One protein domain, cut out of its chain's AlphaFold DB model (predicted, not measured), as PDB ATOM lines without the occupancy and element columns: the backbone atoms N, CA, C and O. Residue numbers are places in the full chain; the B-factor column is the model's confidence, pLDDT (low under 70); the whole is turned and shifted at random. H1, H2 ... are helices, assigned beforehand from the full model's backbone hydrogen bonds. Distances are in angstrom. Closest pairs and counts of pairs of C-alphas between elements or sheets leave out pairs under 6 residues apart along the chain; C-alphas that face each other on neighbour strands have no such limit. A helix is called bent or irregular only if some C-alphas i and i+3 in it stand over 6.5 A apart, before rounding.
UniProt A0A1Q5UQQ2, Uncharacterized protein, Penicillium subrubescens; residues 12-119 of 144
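Overview. This is residues 12 to 119 of the 144 residues of an uncharacterized protein of Penicillium subrubescens (UniProt A0A1Q5UQQ2). An arm, made by H2 and the stretch folding back from it, reaches out from a loose head where H1 meets kinked H3 and short H4 and H5 make a corner; residues 48 to 55 stick out free. The printed part has 108 residues, all helix in class, with five named helices, H1 to H5, holding 49 residues, under half. It is loose, with a radius of gyration of the C-alphas of 17.0 A and spans of 50 by 34 by 24 A.

Along the chain. H1, residues 12 to 20, begins at C-alpha 12 (57.218, 98.183, 130.569). H2, residues 37 to 49, is 18.5 A long. H3, residues 68 to 83, is irregular, with C-alphas 78 and 81 9.5 A apart. H4 is residues 93 to 99; H5, residues 104 to 107, ends at C-alpha 107 (51.423, 92.579, 144.847).

Arrangement. H1 touches H3 at a steep tilt of 55 degrees; their closest C-alphas, of Leu 20 and Ala 83, are 6.1 A apart. H4 and H5 touch only at the corner, the C-alphas of Leu 99 and Ile 106 closest at 6.8 A. H2 touches no helix. Every O i to N i+4 pair is within hydrogen-bond range in H1, H2 and H4, and 9 of 12 in H3; H5 is too short for one.

Size, cuts and confidence. The C-alphas farthest apart, of Pro 51 and Phe 102, are 51.4 A apart. The printed part has no cut; the links H1 to H2 and H2 to H3 are long. The pLDDT is under 70 at residue 63 and residues 114 to 119.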
ATOM      1  N   SER A  12      56.072  97.276 130.416       80.06
ATOM      2  CA  SER A  12      57.218  98.183 130.569       80.06
ATOM      3  C   SER A  12      56.876  99.650 130.275       80.06
ATOM      4  O   SER A  12      57.314 100.546 130.999       80.06
ATOM      5  N   ILE A  13      56.071  99.910 129.242       84.19
ATOM      6  CA  ILE A  13      55.587 101.255 128.896       84.19
ATOM      7  C   ILE A  13      54.573 101.717 129.941       84.19
ATOM      8  O   ILE A  13      54.567 102.888 130.320       84.19
ATOM      9  N   GLU A  14      53.754 100.802 130.454       84.62
ATOM     10  CA  GLU A  14      52.810 101.097 131.524       84.62
ATOM     11  C   GLU A  14      53.520 101.609 132.787       84.62
ATOM     12  O   GLU A  14      53.083 102.601 133.366       84.62
ATOM     13  N   VAL A  15      54.661 101.021 133.170       84.69
ATOM     14  CA  VAL A  15      55.484 101.527 134.286       84.69
ATOM     15  C   VAL A  15      55.927 102.973 134.041       84.69
ATOM     16  O   VAL A  15      55.760 103.824 134.918       84.69
ATOM     17  N   ALA A  16      56.444 103.282 132.848       85.31
ATOM     18  CA  ALA A  16      56.859 104.642 132.499       85.31
ATOM     19  C   ALA A  16      55.670 105.624 132.483       85.31
ATOM     20  O   ALA A  16      55.767 106.727 133.021       85.31
ATOM     21  N   SER A  17      54.526 105.212 131.932       86.19
ATOM     22  CA  SER A  17      53.297 106.011 131.878       86.19
ATOM     23  C   SER A  17      52.739 106.305 133.273       86.19
ATOM     24  O   SER A  17      52.434 107.454 133.596       86.19
ATOM     25  N   ARG A  18      52.671 105.297 134.152       85.75
ATOM     26  CA  ARG A  18      52.212 105.456 135.540       85.75
ATOM     27  C   ARG A  18      53.112 106.405 136.336       85.75
ATOM     28  O   ARG A  18      52.597 107.194 137.129       85.75
ATOM     29  N   LEU A  19      54.426 106.380 136.096       85.75
ATOM     30  CA  LEU A  19      55.369 107.337 136.687       85.75
ATOM     31  C   LEU A  19      55.130 108.761 136.181       85.75
ATOM     32  O   LEU A  19      55.020 109.677 136.992       85.75
ATOM     33  N   LEU A  20      55.004 108.952 134.864       86.19
ATOM     34  CA  LEU A  20      54.762 110.268 134.255       86.19
ATOM     35  C   LEU A  20      53.421 110.881 134.672       86.19
ATOM     36  O   LEU A  20      53.335 112.086 134.905       86.19
ATOM     37  N   ASN A  21      52.391 110.052 134.827       85.06
ATOM     38  CA  ASN A  21      51.073 110.487 135.280       85.06
ATOM     39  C   ASN A  21      50.998 110.720 136.797       85.06
ATOM     40  O   ASN A  21      50.008 111.283 137.266       85.06
ATOM     41  N   GLY A  22      52.022 110.322 137.562       80.50
ATOM     42  CA  GLY A  22      52.023 110.402 139.025       80.50
ATOM     43  C   GLY A  22      51.027 109.443 139.683       80.50
ATOM     44  O   GLY A  22      50.603 109.677 140.809       80.50
ATOM     45  N   ALA A  23      50.635 108.371 138.985       79.25
ATOM     46  CA  ALA A  23      49.676 107.379 139.477       79.25
ATOM     47  C   ALA A  23      50.273 106.458 140.556       79.25
ATOM     48  O   ALA A  23      49.550 105.693 141.188       79.25
ATOM     49  N   VAL A  24      51.592 106.513 140.758       77.69
ATOM     50  CA  VAL A  24      52.291 105.756 141.796       77.69
ATOM     51  C   VAL A  24      52.715 106.689 142.936       77.69
ATOM     52  O   VAL A  24      53.264 107.759 142.672       77.69
ATOM     53  N   PRO A  25      52.515 106.299 144.208       72.44
ATOM     54  CA  PRO A  25      52.800 107.158 145.364       72.44
ATOM     55  C   PRO A  25      54.302 107.393 145.604       72.44
ATOM     56  O   PRO A  25      54.684 108.231 146.419       72.44
ATOM     57  N   GLY A  26      55.172 106.655 144.911       83.12
ATOM     58  CA  GLY A  26      56.619 106.722 145.063       83.12
ATOM     59  C   GLY A  26      57.330 105.609 144.299       83.12
ATOM     60  O   GLY A  26      56.700 104.682 143.790       83.12
ATOM     61  N   CYS A  27      58.654 105.707 144.205       83.00
ATOM     62  CA  CYS A  27      59.476 104.743 143.479       83.00
ATOM     63  C   CYS A  27      59.773 103.518 144.363       83.00
ATOM     64  O   CYS A  27      60.356 103.684 145.440       83.00
ATOM     65  N   PRO A  28      59.431 102.287 143.948       84.31
ATOM     66  CA  PRO A  28      59.906 101.096 144.638       84.31
ATOM     67  C   PRO A  28      61.414 100.904 144.420       84.31
ATOM     68  O   PRO A  28      61.969 101.328 143.404       84.31
ATOM     69  N   ASN A  29      62.087 100.274 145.387       83.12
ATOM     70  CA  ASN A  29      63.523 100.000 145.310       83.12
ATOM     71  C   ASN A  29      63.803  98.759 144.445       83.12
ATOM     72  O   ASN A  29      63.971  97.648 144.962       83.12
ATOM     73  N   ILE A  30      63.773  98.964 143.128       83.81
ATOM     74  CA  ILE A  30      63.970  97.943 142.093       83.81
ATOM     75  C   ILE A  30      64.859  98.528 140.997       83.81
ATOM     76  O   ILE A  30      64.739  99.710 140.651       83.81
ATOM     77  N   GLU A  31      65.730  97.685 140.450       84.06
ATOM     78  CA  GLU A  31      66.564  97.988 139.293       84.06
ATOM     79  C   GLU A  31      66.088  97.208 138.067       84.06
ATOM     80  O   GLU A  31      65.652  96.059 138.170       84.06
ATOM     81  N   PHE A  32      66.169  97.852 136.904       81.50
ATOM     82  CA  PHE A  32      65.882  97.240 135.616       81.50
ATOM     83  C   PHE A  32      67.094  97.321 134.692       81.50
ATOM     84  O   PHE A  32      67.756  98.354 134.572       81.50
ATOM     85  N   GLY A  33      67.324  96.241 133.946       83.69
ATOM     86  CA  GLY A  33      68.192  96.264 132.778       83.69
ATOM     87  C   GLY A  33      67.453  96.949 131.634       83.69
ATOM     88  O   GLY A  33      66.547  96.360 131.049       83.69
ATOM     89  N   ILE A  34      67.806  98.197 131.333       83.25
ATOM     90  CA  ILE A  34      67.197  98.942 130.228       83.25
ATOM     91  C   ILE A  34      68.016  98.704 128.960       83.25
ATOM     92  O   ILE A  34      69.243  98.636 128.989       83.25
ATOM     93  N   VAL A  35      67.328  98.571 127.830       86.00
ATOM     94  CA  VAL A  35      67.949  98.425 126.512       86.00
ATOM     95  C   VAL A  35      67.191  99.264 125.485       86.00
ATOM     96  O   VAL A  35      65.970  99.419 125.585       86.00
ATOM     97  N   ASP A  36      67.896  99.864 124.526       86.38
ATOM     98  CA  ASP A  36      67.279 100.497 123.354       86.38
ATOM     99  C   ASP A  36      66.708  99.417 122.422       86.38
ATOM    100  O   ASP A  36      67.307  98.359 122.245       86.38
ATOM    101  N   VAL A  37      65.536  99.662 121.834       87.62
ATOM    102  CA  VAL A  37      64.905  98.693 120.921       87.62
ATOM    103  C   VAL A  37      65.734  98.527 119.642       87.62
ATOM    104  O   VAL A  37      65.744  97.442 119.069       87.62
ATOM    105  N   ARG A  38      66.480  99.561 119.232       88.25
ATOM    106  CA  ARG A  38      67.374  99.518 118.064       88.25
ATOM    107  C   ARG A  38      68.519  98.527 118.265       88.25
ATOM    108  O   ARG A  38      68.690  97.635 117.448       88.25
ATOM    109  N   ASP A  39      69.185  98.583 119.414       87.75
ATOM    110  CA  ASP A  39      70.226  97.618 119.786       87.75
ATOM    111  C   ASP A  39      69.708  96.173 119.821       87.75
ATOM    112  O   ASP A  39      70.434  95.232 119.501       87.75
ATOM    113  N   VAL A  40      68.454  95.976 120.248       88.00
ATOM    114  CA  VAL A  40      67.826  94.649 120.268       88.00
ATOM    115  C   VAL A  40      67.542  94.167 118.849       88.00
ATOM    116  O   VAL A  40      67.781  92.994 118.570       88.00
ATOM    117  N   ALA A  41      67.064  95.042 117.960       89.94
ATOM    118  CA  ALA A  41      66.838  94.713 116.555       89.94
ATOM    119  C   ALA A  41      68.153  94.344 115.847       89.94
ATOM    120  O   ALA A  41      68.214  93.313 115.175       89.94
ATOM    121  N   ASP A  42      69.219  95.111 116.084       90.00
ATOM    122  CA  ASP A  42      70.555  94.827 115.551       90.00
ATOM    123  C   ASP A  42      71.087  93.484 116.066       90.00
ATOM    124  O   ASP A  42      71.593  92.669 115.292       90.00
ATOM    125  N   LEU A  43      70.924  93.202 117.367       89.31
ATOM    126  CA  LEU A  43      71.305  91.910 117.935       89.31
ATOM    127  C   LEU A  43      70.504  90.757 117.318       89.31
ATOM    128  O   LEU A  43      71.085  89.712 117.028       89.31
ATOM    129  N   HIS A  44      69.195  90.924 117.112       89.12
ATOM    130  CA  HIS A  44      68.363  89.898 116.478       89.12
ATOM    131  C   HIS A  44      68.822  89.618 115.044       89.12
ATOM    132  O   HIS A  44      68.945  88.453 114.667       89.12
ATOM    133  N   LEU A  45      69.143  90.658 114.270       90.75
ATOM    134  CA  LEU A  45      69.665  90.504 112.913       90.75
ATOM    135  C   LEU A  45      70.993  89.741 112.921       90.75
ATOM    136  O   LEU A  45      71.138  88.753 112.202       90.75
ATOM    137  N   LEU A  46      71.929  90.131 113.791       88.38
ATOM    138  CA  LEU A  46      73.208  89.436 113.945       88.38
ATOM    139  C   LEU A  46      73.023  87.973 114.364       88.38
ATOM    140  O   LEU A  46      73.721  87.098 113.854       88.38
ATOM    141  N   ALA A  47      72.076  87.689 115.258       88.38
ATOM    142  CA  ALA A  47      71.777  86.329 115.690       88.38
ATOM    143  C   ALA A  47      71.215  85.461 114.549       88.38
ATOM    144  O   ALA A  47      71.496  84.266 114.500       88.38
ATOM    145  N   MET A  48      70.464  86.047 113.612       88.94
ATOM    146  CA  MET A  48      69.948  85.335 112.438       88.94
ATOM    147  C   MET A  48      71.018  85.087 111.371       88.94
ATOM    148  O   MET A  48      71.013  84.035 110.734       88.94
ATOM    149  N   THR A  49      71.925  86.043 111.145       90.50
ATOM    150  CA  THR A  49      72.877  85.980 110.024       90.50
ATOM    151  C   THR A  49      74.210  85.339 110.388       90.50
ATOM    152  O   THR A  49      74.938  84.883 109.507       90.50
ATOM    153  N   HIS A  50      74.586  85.328 111.669       87.50
ATOM    154  CA  HIS A  50      75.920  84.908 112.066       87.50
ATOM    155  C   HIS A  50      76.009  83.376 112.228       87.50
ATOM    156  O   HIS A  50      75.329  82.800 113.075       87.50
ATOM    157  N   PRO A  51      76.910  82.677 111.514       83.44
ATOM    158  CA  PRO A  51      76.968  81.210 111.534       83.44
ATOM    159  C   PRO A  51      77.323  80.625 112.911       83.44
ATOM    160  O   PRO A  51      76.934  79.504 113.226       83.44
ATOM    161  N   LYS A  52      78.022  81.390 113.765       84.81
ATOM    162  CA  LYS A  52      78.331  80.991 115.156       84.81
ATOM    163  C   LYS A  52      77.191  81.243 116.152       84.81
ATOM    164  O   LYS A  52      77.387  80.999 117.334       84.81
ATOM    165  N   ALA A  53      76.056  81.784 115.710       82.56
ATOM    166  CA  ALA A  53      74.917  82.071 116.582       82.56
ATOM    167  C   ALA A  53      73.995  80.860 116.799       82.56
ATOM    168  O   ALA A  53      73.150  80.866 117.692       82.56
ATOM    169  N   LYS A  54      74.151  79.801 115.996       82.69
ATOM    170  CA  LYS A  54      73.305  78.611 116.068       82.69
ATOM    171  C   LYS A  54      73.475  77.895 117.411       82.69
ATOM    172  O   LYS A  54      74.552  77.395 117.711       82.69
ATOM    173  N   GLY A  55      72.376  77.776 118.153       83.75
ATOM    174  CA  GLY A  55      72.320  77.060 119.433       83.75
ATOM    175  C   GLY A  55      72.655  77.910 120.658       83.75
ATOM    176  O   GLY A  55      72.519  77.418 121.773       83.75
ATOM    177  N   GLU A  56      73.023  79.177 120.467       86.75
ATOM    178  CA  GLU A  56      73.386  80.087 121.552       86.75
ATOM    179  C   GLU A  56      72.210  80.985 121.966       86.75
ATOM    180  O   GLU A  56      71.286  81.243 121.188       86.75
ATOM    181  N   ARG A  57      72.242  81.483 123.207       85.06
ATOM    182  CA  ARG A  57      71.261  82.445 123.735       85.06
ATOM    183  C   ARG A  57      71.915  83.807 123.916       85.06
ATOM    184  O   ARG A  57      72.805  83.963 124.742       85.06
ATOM    185  N   PHE A  58      71.421  84.810 123.197       83.44
ATOM    186  CA  PHE A  58      71.951  86.171 123.273       83.44
ATOM    187  C   PHE A  58      71.047  87.074 124.111       83.44
ATOM    188  O   PHE A  58      69.844  87.161 123.873       83.44
ATOM    189  N   LEU A  59      71.640  87.774 125.077       81.75
ATOM    190  CA  LEU A  59      70.965  88.774 125.900       81.75
ATOM    191  C   LEU A  59      71.653  90.127 125.711       81.75
ATOM    192  O   LEU A  59      72.860  90.247 125.918       81.75
ATOM    193  N   ARG A  60      70.881  91.160 125.354       80.62
ATOM    194  CA  ARG A  60      71.344  92.554 125.346       80.62
ATOM    195  C   ARG A  60      70.802  93.270 126.572       80.62
ATOM    196  O   ARG A  60      69.594  93.357 126.765       80.62
ATOM    197  N   MET A  61      71.705  93.829 127.361       78.38
ATOM    198  CA  MET A  61      71.397  94.729 128.467       78.38
ATOM    199  C   MET A  61      72.416  95.860 128.428       78.38
ATOM    200  O   MET A  61      73.591  95.582 128.192       78.38
ATOM    201  N   ALA A  62      71.998  97.107 128.648       73.94
ATOM    202  CA  ALA A  62      72.938  98.198 128.872       73.94
ATOM    203  C   ALA A  62      73.305  98.237 130.367       73.94
ATOM    204  O   ALA A  62      72.417  98.455 131.193       73.94
ATOM    205  N   PRO A  63      74.570  98.001 130.753       69.56
ATOM    206  CA  PRO A  63      75.039  98.284 132.103       69.56
ATOM    207  C   PRO A  63      75.315  99.792 132.251       69.56
ATOM    208  O   PRO A  63      75.779 100.409 131.289       69.56
ATOM    209  N   PRO A  64      75.131 100.388 133.441       74.81
ATOM    210  CA  PRO A  64      74.608  99.791 134.672       74.81
ATOM    211  C   PRO A  64      73.082  99.603 134.644       74.81
ATOM    212  O   PRO A  64      72.379 100.261 133.880       74.81
ATOM    213  N   ALA A  65      72.567  98.718 135.505       78.06
ATOM    214  CA  ALA A  65      71.127  98.619 135.726       78.06
ATOM    215  C   ALA A  65      70.585  99.956 136.252       78.06
ATOM    216  O   ALA A  65      71.229 100.615 137.069       78.06
ATOM    217  N   MET A  66      69.415 100.361 135.766       83.31
ATOM    218  CA  MET A  66      68.805 101.641 136.110       83.31
ATOM    219  C   MET A  66      67.742 101.426 137.181       83.31
ATOM    220  O   MET A  66      66.814 100.636 136.990       83.31
ATOM    221  N   SER A  67      67.847 102.141 138.301       86.81
ATOM    222  CA  SER A  67      66.787 102.123 139.306       86.81
ATOM    223  C   SER A  67      65.565 102.913 138.826       86.81
ATOM    224  O   SER A  67      65.672 103.846 138.027       86.81
ATOM    225  N   ILE A  68      64.380 102.594 139.351       86.62
ATOM    226  CA  ILE A  68      63.166 103.383 139.058       86.62
ATOM    227  C   ILE A  68      63.339 104.850 139.480       86.62
ATOM    228  O   ILE A  68      62.796 105.752 138.842       86.62
ATOM    229  N   LYS A  69      64.127 105.097 140.531       88.12
ATOM    230  CA  LYS A  69      64.478 106.447 140.970       88.12
ATOM    231  C   LYS A  69      65.331 107.168 139.925       88.12
ATOM    232  O   LYS A  69      65.031 108.312 139.600       88.12
ATOM    233  N   ASP A  70      66.348 106.511 139.374       88.12
ATOM    234  CA  ASP A  70      67.211 107.109 138.345       88.12
ATOM    235  C   ASP A  70      66.431 107.374 137.055       88.12
ATOM    236  O   ASP A  70      66.610 108.407 136.411       88.12
ATOM    237  N   MET A  71      65.486 106.493 136.723       87.81
ATOM    238  CA  MET A  71      64.545 106.720 135.627       87.81
ATOM    239  C   MET A  71      63.671 107.959 135.886       87.81
ATOM    240  O   MET A  71      63.518 108.799 135.001       87.81
ATOM    241  N   ALA A  72      63.142 108.118 137.102       87.62
ATOM    242  CA  ALA A  72      62.371 109.298 137.486       87.62
ATOM    243  C   ALA A  72      63.195 110.594 137.403       87.62
ATOM    244  O   ALA A  72      62.707 111.596 136.880       87.62
ATOM    245  N   LEU A  73      64.450 110.576 137.865       88.94
ATOM    246  CA  LEU A  73      65.372 111.710 137.741       88.94
ATOM    247  C   LEU A  73      65.644 112.048 136.271       88.94
ATOM    248  O   LEU A  73      65.529 113.205 135.877       88.94
ATOM    249  N   THR A  74      65.876 111.029 135.442       88.75
ATOM    250  CA  THR A  74      66.061 111.195 133.995       88.75
ATOM    251  C   THR A  74      64.834 111.844 133.344       88.75
ATOM    252  O   THR A  74      64.976 112.687 132.458       88.75
ATOM    253  N   PHE A  75      63.612 111.507 133.781       88.69
ATOM    254  CA  PHE A  75      62.402 112.178 133.291       88.69
ATOM    255  C   PHE A  75      62.371 113.659 133.663       88.69
ATOM    256  O   PHE A  75      62.035 114.477 132.808       88.69
ATOM    257  N   HIS A  76      62.757 114.023 134.887       87.00
ATOM    258  CA  HIS A  76      62.862 115.431 135.290       87.00
ATOM    259  C   HIS A  76      63.895 116.192 134.458       87.00
ATOM    260  O   HIS A  76      63.595 117.281 133.973       87.00
ATOM    261  N   GLU A  77      65.060 115.597 134.208       89.31
ATOM    262  CA  GLU A  77      66.117 116.207 133.392       89.31
ATOM    263  C   GLU A  77      65.709 116.393 131.924       89.31
ATOM    264  O   GLU A  77      66.013 117.416 131.316       89.31
ATOM    265  N   ARG A  78      65.016 115.410 131.333       89.19
ATOM    266  CA  ARG A  78      64.706 115.394 129.891       89.19
ATOM    267  C   ARG A  78      63.376 116.048 129.528       89.19
ATOM    268  O   ARG A  78      63.245 116.568 128.423       89.19
ATOM    269  N   LEU A  79      62.378 115.985 130.410       86.12
ATOM    270  CA  LEU A  79      61.017 116.472 130.145       86.12
ATOM    271  C   LEU A  79      60.671 117.746 130.928       86.12
ATOM    272  O   LEU A  79      59.654 118.382 130.628       86.12
ATOM    273  N   GLY A  80      61.486 118.121 131.919       85.88
ATOM    274  CA  GLY A  80      61.352 119.358 132.684       85.88
ATOM    275  C   GLY A  80      59.945 119.535 133.275       85.88
ATOM    276  O   GLY A  80      59.496 118.679 134.042       85.88
ATOM    277  N   PRO A  81      59.189 120.594 132.908       82.12
ATOM    278  CA  PRO A  81      57.866 120.872 133.479       82.12
ATOM    279  C   PRO A  81      56.859 119.722 133.342       82.12
ATOM    280  O   PRO A  81      55.984 119.564 134.196       82.12
ATOM    281  N   LYS A  82      56.982 118.899 132.292       81.00
ATOM    282  CA  LYS A  82      56.081 117.760 132.051       81.00
ATOM    283  C   LYS A  82      56.294 116.614 133.046       81.00
ATOM    284  O   LYS A  82      55.377 115.829 133.254       81.00
ATOM    285  N   ALA A  83      57.456 116.545 133.696       82.75
ATOM    286  CA  ALA A  83      57.774 115.530 134.696       82.75
ATOM    287  C   ALA A  83      57.405 115.940 136.132       82.75
ATOM    288  O   ALA A  83      57.641 115.173 137.057       82.75
ATOM    289  N   ARG A  84      56.769 117.100 136.359       80.94
ATOM    290  CA  ARG A  84      56.442 117.599 137.714       80.94
ATOM    291  C   ARG A  84      55.658 116.602 138.583       80.94
ATOM    292  O   ARG A  84      55.772 116.646 139.804       80.94
ATOM    293  N   LYS A  85      54.861 115.725 137.964       84.00
ATOM    294  CA  LYS A  85      54.067 114.690 138.648       84.00
ATOM    295  C   LYS A  85      54.858 113.422 138.987       84.00
ATOM    296  O   LYS A  85      54.364 112.598 139.748       84.00
ATOM    297  N   VAL A  86      56.061 113.263 138.438       86.38
ATOM    298  CA  VAL A  86      56.890 112.074 138.642       86.38
ATOM    299  C   VAL A  86      57.438 112.081 140.070       86.38
ATOM    300  O   VAL A  86      58.182 113.007 140.428       86.38
ATOM    301  N   PRO A  87      57.130 111.064 140.892       84.81
ATOM    302  CA  PRO A  87      57.688 110.972 142.229       84.81
ATOM    303  C   PRO A  87      59.184 110.651 142.166       84.81
ATOM    304  O   PRO A  87      59.622 109.833 141.367       84.81
ATOM    305  N   THR A  88      59.970 111.265 143.048       83.75
ATOM    306  CA  THR A  88      61.424 111.026 143.167       83.75
ATOM    307  C   THR A  88      61.812 110.348 144.481       83.75
ATOM    308  O   THR A  88      62.972 109.980 144.690       83.75
ATOM    309  N   ARG A  89      60.848 110.175 145.394       84.69
ATOM    310  CA  ARG A  89      61.066 109.544 146.698       84.69
ATOM    311  C   ARG A  89      60.907 108.036 146.597       84.69
ATOM    312  O   ARG A  89      59.924 107.534 146.055       84.69
ATOM    313  N   THR A  90      61.872 107.329 147.169       84.69
ATOM    314  CA  THR A  90      61.834 105.875 147.307       84.69
ATOM    315  C   THR A  90      60.938 105.473 148.469       84.69
ATOM    316  O   THR A  90      61.117 105.975 149.581       84.69
ATOM    317  N   ILE A  91      60.002 104.556 148.230       85.44
ATOM    318  CA  ILE A  91      59.138 104.016 149.284       85.44
ATOM    319  C   ILE A  91      59.897 102.908 150.030       85.44
ATOM    320  O   ILE A  91      60.466 102.025 149.384       85.44
ATOM    321  N   PRO A  92      59.894 102.902 151.376       85.25
ATOM    322  CA  PRO A  92      60.443 101.795 152.145       85.25
ATOM    323  C   PRO A  92      59.758 100.461 151.816       85.25
ATOM    324  O   PRO A  92      58.534 100.369 151.722       85.25
ATOM    325  N   ASN A  93      60.545  99.389 151.721       83.75
ATOM    326  CA  ASN A  93      60.049  98.069 151.316       83.75
ATOM    327  C   ASN A  93      58.929  97.516 152.209       83.75
ATOM    328  O   ASN A  93      58.060  96.802 151.716       83.75
ATOM    329  N   PHE A  94      58.950  97.811 153.514       84.31
ATOM    330  CA  PHE A  94      57.922  97.323 154.440       84.31
ATOM    331  C   PHE A  94      56.542  97.902 154.101       84.31
ATOM    332  O   PHE A  94      55.549  97.181 154.150       84.31
ATOM    333  N   VAL A  95      56.495  99.172 153.681       85.44
ATOM    334  CA  VAL A  95      55.260  99.851 153.273       85.44
ATOM    335  C   VAL A  95      54.712  99.196 152.011       85.44
ATOM    336  O   VAL A  95      53.536  98.864 151.958       85.44
ATOM    337  N   LEU A  96      55.570  98.933 151.021       84.25
ATOM    338  CA  LEU A  96      55.164  98.265 149.780       84.25
ATOM    339  C   LEU A  96      54.678  96.833 150.011       84.25
ATOM    340  O   LEU A  96      53.714  96.411 149.383       84.25
ATOM    341  N   ARG A  97      55.308  96.095 150.933       83.25
ATOM    342  CA  ARG A  97      54.855  94.754 151.328       83.25
ATOM    343  C   ARG A  97      53.478  94.782 151.977       83.25
ATOM    344  O   ARG A  97      52.667  93.921 151.672       83.25
ATOM    345  N   PHE A  98      53.219  95.760 152.842       86.44
ATOM    346  CA  PHE A  98      51.915  95.917 153.477       86.44
ATOM    347  C   PHE A  98      50.844  96.325 152.458       86.44
ATOM    348  O   PHE A  98      49.792  95.703 152.392       86.44
ATOM    349  N   LEU A  99      51.135  97.312 151.605       84.12
ATOM    350  CA  LEU A  99      50.215  97.771 150.560       84.12
ATOM    351  C   LEU A  99      49.920  96.689 149.512       84.12
ATOM    352  O   LEU A  99      48.795  96.606 149.032       84.12
ATOM    353  N   GLY A 100      50.888  95.823 149.200       81.88
ATOM    354  CA  GLY A 100      50.698  94.696 148.283       81.88
ATOM    355  C   GLY A 100      49.722  93.625 148.779       81.88
ATOM    356  O   GLY A 100      49.294  92.799 147.985       81.88
ATOM    357  N   LEU A 101      49.339  93.629 150.061       83.88
ATOM    358  CA  LEU A 101      48.261  92.767 150.564       83.88
ATOM    359  C   LEU A 101      46.868  93.302 150.199       83.88
ATOM    360  O   LEU A 101      45.917  92.530 150.144       83.88
ATOM    361  N   PHE A 102      46.753  94.610 149.956       82.31
ATOM    362  CA  PHE A 102      45.486  95.287 149.676       82.31
ATOM    363  C   PHE A 102      45.313  95.639 148.193       82.31
ATOM    364  O   PHE A 102      44.184  95.762 147.729       82.31
ATOM    365  N   ASP A 103      46.413  95.780 147.449       81.75
ATOM    366  CA  ASP A 103      46.418  96.128 146.027       81.75
ATOM    367  C   ASP A 103      47.124  95.050 145.192       81.75
ATOM    368  O   ASP A 103      48.315  94.768 145.370       81.75
ATOM    369  N   SER A 104      46.394  94.462 144.240       76.50
ATOM    370  CA  SER A 104      46.904  93.397 143.366       76.50
ATOM    371  C   SER A 104      47.982  93.878 142.388       76.50
ATOM    372  O   SER A 104      48.849  93.096 142.001       76.50
ATOM    373  N   GLY A 105      47.985  95.161 142.017       77.12
ATOM    374  CA  GLY A 105      49.010  95.756 141.164       77.12
ATOM    375  C   GLY A 105      50.346  95.912 141.888       77.12
ATOM    376  O   GLY A 105      51.400  95.642 141.312       77.12
ATOM    377  N   ILE A 106      50.318  96.287 143.169       78.69
ATOM    378  CA  ILE A 106      51.514  96.348 144.021       78.69
ATOM    379  C   ILE A 106      51.999  94.935 144.356       78.69
ATOM    380  O   ILE A 106      53.210  94.704 144.347       78.69
ATOM    381  N   ALA A 107      51.088  93.980 144.579       80.62
ATOM    382  CA  ALA A 107      51.423  92.579 144.847       80.62
ATOM    383  C   ALA A 107      52.355  91.971 143.781       80.62
ATOM    384  O   ALA A 107      53.288  91.245 144.125       80.62
ATOM    385  N   LEU A 108      52.167  92.330 142.503       80.50
ATOM    386  CA  LEU A 108      53.036  91.899 141.398       80.50
ATOM    387  C   LEU A 108      54.478  92.405 141.532       80.50
ATOM    388  O   LEU A 108      55.406  91.762 141.053       80.50
ATOM    389  N   VAL A 109      54.678  93.549 142.184       77.31
ATOM    390  CA  VAL A 109      55.976  94.222 142.321       77.31
ATOM    391  C   VAL A 109      56.714  93.784 143.593       77.31
ATOM    392  O   VAL A 109      57.946  93.783 143.625       77.31
ATOM    393  N   VAL A 110      55.982  93.347 144.625       80.50
ATOM    394  CA  VAL A 110      56.526  92.847 145.901       80.50
ATOM    395  C   VAL A 110      57.650  91.803 145.759       80.50
ATOM    396  O   VAL A 110      58.661  91.968 146.451       80.50
ATOM    397  N   PRO A 111      57.556  90.757 144.908       80.88
ATOM    398  CA  PRO A 111      58.625  89.759 144.785       80.88
ATOM    399  C   PRO A 111      59.920  90.325 144.189       80.88
ATOM    400  O   PRO A 111      60.991  89.767 144.420       80.88
ATOM    401  N   PHE A 112      59.849  91.441 143.462       76.19
ATOM    402  CA  PHE A 112      61.009  92.071 142.832       76.19
ATOM    403  C   PHE A 112      61.727  93.075 143.753       76.19
ATOM    404  O   PHE A 112      62.807  93.566 143.419       76.19
ATOM    405  N   LEU A 113      61.170  93.372 144.932       75.12
ATOM    406  CA  LEU A 113      61.774  94.296 145.895       75.12
ATOM    407  C   LEU A 113      63.123  93.767 146.406       75.12
ATOM    408  O   LEU A 113      63.221  92.632 146.869       75.12
ATOM    409  N   ASN A 114      64.143  94.633 146.421       67.69
ATOM    410  CA  ASN A 114      65.549  94.318 146.742       67.69
ATOM    411  C   ASN A 114      66.315  93.504 145.693       67.69
ATOM    412  O   ASN A 114      67.457  93.111 145.964       67.69
ATOM    413  N   LEU A 115      65.756  93.300 144.498       65.31
ATOM    414  CA  LEU A 115      66.546  92.872 143.349       65.31
ATOM    415  C   LEU A 115      67.370  94.064 142.849       65.31
ATOM    416  O   LEU A 115      66.993  94.788 141.936       65.31
ATOM    417  N   VAL A 116      68.495  94.287 143.524       56.84
ATOM    418  CA  VAL A 116      69.585  95.140 143.050       56.84
ATOM    419  C   VAL A 116      70.382  94.276 142.078       56.84
ATOM    420  O   VAL A 116      71.025  93.312 142.502       56.84
ATOM    421  N   GLN A 117      70.323  94.575 140.782       55.53
ATOM    422  CA  GLN A 117      71.068  93.861 139.740       55.53
ATOM    423  C   GLN A 117      72.584  93.980 139.954       55.53
ATOM    424  O   GLN A 117      73.326  93.056 139.617       55.53
ATOM    425  N   GLY A 118      73.048  95.018 140.665       44.97
ATOM    426  CA  GLY A 118      74.421  95.106 141.186       44.97
ATOM    427  C   GLY A 118      74.813  94.011 142.198       44.97
ATOM    428  O   GLY A 118      75.996  93.825 142.491       44.97
ATOM    429  N   ARG A 119      73.844  93.242 142.717       37.16
ATOM    430  CA  ARG A 119      74.051  92.085 143.601       37.16
ATOM    431  C   ARG A 119      73.963  90.745 142.870       37.16
ATOM    432  O   ARG A 119      73.941  89.707 143.524       37.16
TER     433      ARG A 119